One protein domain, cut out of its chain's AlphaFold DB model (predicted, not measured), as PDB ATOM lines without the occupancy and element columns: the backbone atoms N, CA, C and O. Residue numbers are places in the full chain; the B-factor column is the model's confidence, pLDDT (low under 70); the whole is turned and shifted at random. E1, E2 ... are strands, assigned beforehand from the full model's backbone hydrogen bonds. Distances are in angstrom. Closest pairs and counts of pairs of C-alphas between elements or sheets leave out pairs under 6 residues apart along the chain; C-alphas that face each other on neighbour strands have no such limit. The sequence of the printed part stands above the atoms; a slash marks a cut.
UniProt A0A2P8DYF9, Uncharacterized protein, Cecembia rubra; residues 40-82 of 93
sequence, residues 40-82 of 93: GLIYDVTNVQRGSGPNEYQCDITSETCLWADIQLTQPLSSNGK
ATOM      1  N   GLY A  40     -49.168  56.031  37.762       92.06
ATOM      2  CA  GLY A  40     -49.656  54.762  37.244       92.06
ATOM      3  C   GLY A  40     -48.867  54.239  36.043       92.06
ATOM      4  O   GLY A  40     -49.287  53.248  35.447       92.06
ATOM      5  N   LEU A  41     -47.746  54.872  35.688       94.81
ATOM      6  CA  LEU A  41     -46.876  54.454  34.593       94.81
ATOM      7  C   LEU A  41     -46.047  53.246  35.017       94.81
ATOM      8  O   LEU A  41     -45.502  53.208  36.121       94.81
ATOM      9  N   ILE A  42     -45.942  52.263  34.126       95.19
ATOM     10  CA  ILE A  42     -45.225  51.013  34.382       95.19
ATOM     11  C   ILE A  42     -43.833  51.096  33.761       95.19
ATOM     12  O   ILE A  42     -43.667  51.593  32.652       95.19
ATOM     13  N   TYR A  43     -42.831  50.584  34.465       95.31
ATOM     14  CA  TYR A  43     -41.432  50.581  34.047       95.31
ATOM     15  C   TYR A  43     -40.877  49.163  34.099       95.31
ATOM     16  O   TYR A  43     -41.016  48.489  35.118       95.31
ATOM     17  N   ASP A  44     -40.215  48.723  33.026       94.31
ATOM     18  CA  ASP A  44     -39.399  47.505  33.046       94.31
ATOM     19  C   ASP A  44     -38.041  47.816  33.683       94.31
ATOM     20  O   ASP A  44     -37.248  48.600  33.156       94.31
ATOM     21  N   VAL A  45     -37.780  47.203  34.834       92.81
ATOM     22  CA  VAL A  45     -36.541  47.361  35.602       92.81
ATOM     23  C   VAL A  45     -35.766  46.053  35.745       92.81
ATOM     24  O   VAL A  45     -34.859  45.959  36.569       92.81
ATOM     25  N   THR A  46     -36.061  45.057  34.905       90.62
ATOM     26  CA  THR A  46     -35.445  43.714  34.916       90.62
ATOM     27  C   THR A  46     -33.915  43.754  34.928       90.62
ATOM     28  O   THR A  46     -33.275  42.989  35.642       90.62
ATOM     29  N   ASN A  47     -33.321  44.682  34.173       88.38
ATOM     30  CA  ASN A  47     -31.869  44.881  34.087       88.38
ATOM     31  C   ASN A  47     -31.435  46.278  34.553       88.38
ATOM     32  O   ASN A  47     -30.390  46.784  34.146       88.38
ATOM     33  N   VAL A  48     -32.251  46.917  35.387       89.50
ATOM     34  CA  VAL A  48     -31.976  48.248  35.925       89.50
ATOM     35  C   VAL A  48     -31.477  48.096  37.354       89.50
ATOM     36  O   VAL A  48     -32.001  47.309  38.140       89.50
ATOM     37  N   GLN A  49     -30.430  48.835  37.707       90.19
ATOM     38  CA  GLN A  49     -29.894  48.803  39.061       90.19
ATOM     39  C   GLN A  49     -30.751  49.657  40.005       90.19
ATOM     40  O   GLN A  49     -31.252  50.719  39.628       90.19
ATOM     41  N   ARG A  50     -30.892  49.208  41.258       88.94
ATOM     42  CA  ARG A  50     -31.470  50.028  42.324       88.94
ATOM     43  C   ARG A  50     -30.451  51.059  42.815       88.94
ATOM     44  O   ARG A  50     -29.357  50.675  43.227       88.94
ATOM     45  N   GLY A  51     -30.850  52.321  42.861       88.88
ATOM     46  CA  GLY A  51     -30.060  53.442  43.357       88.88
ATOM     47  C   GLY A  51     -30.677  54.784  42.963       88.88
ATOM     48  O   GLY A  51     -31.755  54.838  42.380       88.88
ATOM     49  N   SER A  52     -30.021  55.881  43.334       88.06
ATOM     50  CA  SER A  52     -30.533  57.245  43.122       88.06
ATOM     51  C   SER A  52     -30.043  57.895  41.819       88.06
ATOM     52  O   SER A  52     -30.169  59.108  41.644       88.06
ATOM     53  N   GLY A  53     -29.438  57.119  40.917       89.81
ATOM     54  CA  GLY A  53     -28.981  57.575  39.610       89.81
ATOM     55  C   GLY A  53     -30.117  57.832  38.607       89.81
ATOM     56  O   GLY A  53     -31.246  57.379  38.781       89.81
ATOM     57  N   PRO A  54     -29.832  58.542  37.501       91.81
ATOM     58  CA  PRO A  54     -30.850  58.901  36.514       91.81
ATOM     59  C   PRO A  54     -31.356  57.699  35.702       91.81
ATOM     60  O   PRO A  54     -32.489  57.729  35.237       91.81
ATOM     61  N   ASN A  55     -30.545  56.648  35.548       93.50
ATOM     62  CA  ASN A  55     -30.920  55.392  34.883       93.50
ATOM     63  C   ASN A  55     -31.186  54.268  35.900       93.50
ATOM     64  O   ASN A  55     -31.045  53.099  35.561       93.50
ATOM     65  N   GLU A  56     -31.456  54.611  37.156       93.50
ATOM     66  CA  GLU A  56     -31.663  53.669  38.258       93.50
ATOM     67  C   GLU A  56     -33.083  53.829  38.804       93.50
ATOM     68  O   GLU A  56     -33.783  54.780  38.456       93.50
ATOM     69  N   TYR A  57     -33.526  52.904  39.651       93.12
ATOM     70  CA  TYR A  57     -34.804  53.028  40.354       93.12
ATOM     71  C   TYR A  57     -34.616  52.984  41.867       93.12
ATOM     72  O   TYR A  57     -33.650  52.414  42.380       93.12
ATOM     73  N   GLN A  58     -35.579  53.531  42.599       93.12
ATOM     74  CA  GLN A  58     -35.610  53.484  44.056       93.12
ATOM     75  C   GLN A  58     -36.876  52.781  44.545       93.12
ATOM     76  O   GLN A  58     -37.899  52.745  43.863       93.12
ATOM     77  N   CYS A  59     -36.762  52.201  45.738       91.94
ATOM     78  CA  CYS A  59     -37.887  51.709  46.520       91.94
ATOM     79  C   CYS A  59     -37.896  52.497  47.826       91.94
ATOM     80  O   CYS A  59     -37.196  52.131  48.774       91.94
ATOM     81  N   ASP A  60     -38.636  53.599  47.853       90.44
ATOM     82  CA  ASP A  60     -38.745  54.440  49.040       90.44
ATOM     83  C   ASP A  60     -39.491  53.669  50.124       90.44
ATOM     84  O   ASP A  60     -40.547  53.100  49.869       90.44
ATOM     85  N   ILE A  61     -38.931  53.595  51.331       83.25
ATOM     86  CA  ILE A  61     -39.412  52.681  52.374       83.25
ATOM     87  C   ILE A  61     -40.828  53.077  52.818       83.25
ATOM     88  O   ILE A  61     -41.021  54.000  53.607       83.25
ATOM     89  N   THR A  62     -41.815  52.328  52.336       81.94
ATOM     90  CA  THR A  62     -43.243  52.435  52.653       81.94
ATOM     91  C   THR A  62     -43.829  51.029  52.842       81.94
ATOM     92  O   THR A  62     -43.130  50.023  52.695       81.94
ATOM     93  N   SER A  63     -45.114  50.937  53.196       78.31
ATOM     94  CA  SER A  63     -45.842  49.663  53.297       78.31
ATOM     95  C   SER A  63     -46.351  49.129  51.950       78.31
ATOM     96  O   SER A  63     -47.127  48.177  51.936       78.31
ATOM     97  N   GLU A  64     -45.974  49.756  50.837       84.38
ATOM     98  CA  GLU A  64     -46.429  49.398  49.490       84.38
ATOM     99  C   GLU A  64     -45.518  48.343  48.844       84.38
ATOM    100  O   GLU A  64     -44.445  48.013  49.359       84.38
ATOM    101  N   THR A  65     -45.961  47.788  47.715       89.12
ATOM    102  CA  THR A  65     -45.162  46.878  46.890       89.12
ATOM    103  C   THR A  65     -44.364  47.682  45.872       89.12
ATOM    104  O   THR A  65     -44.951  48.368  45.040       89.12
ATOM    105  N   CYS A  66     -43.037  47.548  45.898       91.94
ATOM    106  CA  CYS A  66     -42.177  48.314  44.998       91.94
ATOM    107  C   CYS A  66     -42.101  47.686  43.606       91.94
ATOM    108  O   CYS A  66     -42.199  48.380  42.599       91.94
ATOM    109  N   LEU A  67     -41.893  46.370  43.552       93.62
ATOM    110  CA  LEU A  67     -41.672  45.636  42.312       93.62
ATOM    111  C   LEU A  67     -42.618  44.449  42.180       93.62
ATOM    112  O   LEU A  67     -43.001  43.812  43.164       93.62
ATOM    113  N   TRP A  68     -42.906  44.114  40.932       93.44
ATOM    114  CA  TRP A  68     -43.801  43.050  40.505       93.44
ATOM    115  C   TRP A  68     -43.088  42.134  39.514       93.44
ATOM    116  O   TRP A  68     -42.213  42.579  38.773       93.44
ATOM    117  N   ALA A  69     -43.449  40.853  39.506       92.06
ATOM    118  CA  ALA A  69     -42.888  39.858  38.593       92.06
ATOM    119  C   ALA A  69     -43.575  39.863  37.215       92.06
ATOM    120  O   ALA A  69     -43.128  39.193  36.288       92.06
ATOM    121  N   ASP A  70     -44.682  40.595  37.076       91.31
ATOM    122  CA  ASP A  70     -45.488  40.678  35.864       91.31
ATOM    123  C   ASP A  70     -45.964  42.111  35.592       91.31
ATOM    124  O   ASP A  70     -46.230  42.887  36.508       91.31
ATOM    125  N   ILE A  71     -46.131  42.435  34.310       92.00
ATOM    126  CA  ILE A  71     -46.595  43.752  33.854       92.00
ATOM    127  C   ILE A  71     -48.042  44.063  34.278       92.00
ATOM    128  O   ILE A  71     -48.442  45.218  34.287       92.00
ATOM    129  N   GLN A  72     -48.841  43.048  34.628       91.75
ATOM    130  CA  GLN A  72     -50.216  43.244  35.099       91.75
ATOM    131  C   GLN A  72     -50.276  43.575  36.597       91.75
ATOM    132  O   GLN A  72     -51.368  43.797  37.118       91.75
ATOM    133  N   LEU A  73     -49.121  43.630  37.278       90.88
ATOM    134  CA  LEU A  73     -48.998  43.948  38.697       90.88
ATOM    135  C   LEU A  73     -49.865  43.009  39.557       90.88
ATOM    136  O   LEU A  73     -50.633  43.442  40.415       90.88
ATOM    137  N   THR A  74     -49.771  41.700  39.301       92.50
ATOM    138  CA  THR A  74     -50.543  40.667  40.019       92.50
ATOM    139  C   THR A  74     -49.691  39.804  40.948       92.50
ATOM    140  O   THR A  74     -50.203  39.246  41.921       92.50
ATOM    141  N   GLN A  75     -48.389  39.708  40.690       90.38
ATOM    142  CA  GLN A  75     -47.413  38.928  41.438       90.38
ATOM    143  C   GLN A  75     -46.392  39.862  42.101       90.38
ATOM    144  O   GLN A  75     -45.418  40.267  41.461       90.38
ATOM    145  N   PRO A  76     -46.589  40.232  43.378       89.94
ATOM    146  CA  PRO A  76     -45.665  41.120  44.066       89.94
ATOM    147  C   PRO A  76     -44.330  40.405  44.290       89.94
ATOM    148  O   PRO A  76     -44.284  39.267  44.768       89.94
ATOM    149  N   LEU A  77     -43.224  41.080  43.991       87.38
ATOM    150  CA  LEU A  77     -41.908  40.637  44.436       87.38
ATOM    151  C   LEU A  77     -41.726  41.039  45.898       87.38
ATOM    152  O   LEU A  77     -42.301  42.026  46.356       87.38
ATOM    153  N   SER A  78     -40.904  40.287  46.638       76.69
ATOM    154  CA  SER A  78     -40.562  40.582  48.040       76.69
ATOM    155  C   SER A  78     -39.689  41.844  48.132       76.69
ATOM    156  O   SER A  78     -38.484  41.800  48.381       76.69
ATOM    157  N   SER A  79     -40.302  42.984  47.838       75.31
ATOM    158  CA  SER A  79     -39.731  44.318  47.834       75.31
ATOM    159  C   SER A  79     -40.785  45.266  48.394       75.31
ATOM    160  O   SER A  79     -41.819  45.514  47.777       75.31
ATOM    161  N   ASN A  80     -40.527  45.754  49.603       81.25
ATOM    162  CA  ASN A  80     -41.380  46.746  50.238       81.25
ATOM    163  C   ASN A  80     -40.878  48.133  49.855       81.25
ATOM    164  O   ASN A  80     -39.667  48.379  49.865       81.25
ATOM    165  N   GLY A  81     -41.808  49.018  49.540       88.12
ATOM    166  CA  GLY A  81     -41.547  50.408  49.239       88.12
ATOM    167  C   GLY A  81     -42.342  50.918  48.054       88.12
ATOM    168  O   GLY A  81     -42.933  50.161  47.295       88.12
ATOM    169  N   LYS A  82     -42.320  52.229  47.900       90.75
ATOM    170  CA  LYS A  82     -42.894  52.940  46.776       90.75
ATOM    171  C   LYS A  82     -41.867  53.012  45.655       90.75
ATOM    172  O   LYS A  82     -40.724  53.409  45.892       90.75
TER     173      LYS A  82
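AT A GLANCE: This is residues 40 to 82 of the 93 residues of an uncharacterized protein of Cecembia rubra (UniProt A0A2P8DYF9). With little regular structure, this is a small ring of loops in which the bent strand E2 wraps round the short strand E3, while short E1 lies at the opposite end. The 43 printed residues hold three named strands, E1, E2, E3 in chain order, and no named helix; the class is all strand, with 15 residues in named elements. The sheet, E2 - E3, is antiparallel. The whole is compact, radius of gyration of the C-alphas 10.2 A, spanning 27 by 20 by 19 A.

IN THESE COORDINATES: E2, residues 57 to 65, measures 13.7 A from C-alpha 57 at (-34.804, 53.028, 40.354). E3, residues 80 to 82, measures 7.3 A, ending at (-42.894, 52.940, 46.776). E1, residues 42 to 44, measures 6.9 A.

HOW THE PARTS SIT: E2 bends by 125 degrees at residue 62. E2 and E3 form an antiparallel hairpin at 112 degrees; C-alphas 62 and 81 face each other at 4.3 A. N 81 and O 64 are within hydrogen-bond range at 2.8 A. E1 pairs with no named strand and is apart from E2 and E3.

THE WHOLE: The C-alphas of Gly 53 and Thr 74 are farthest apart, 27.4 A. Both links are long. The printed part has no cut, and no printed residue is under 70 in pLDDT.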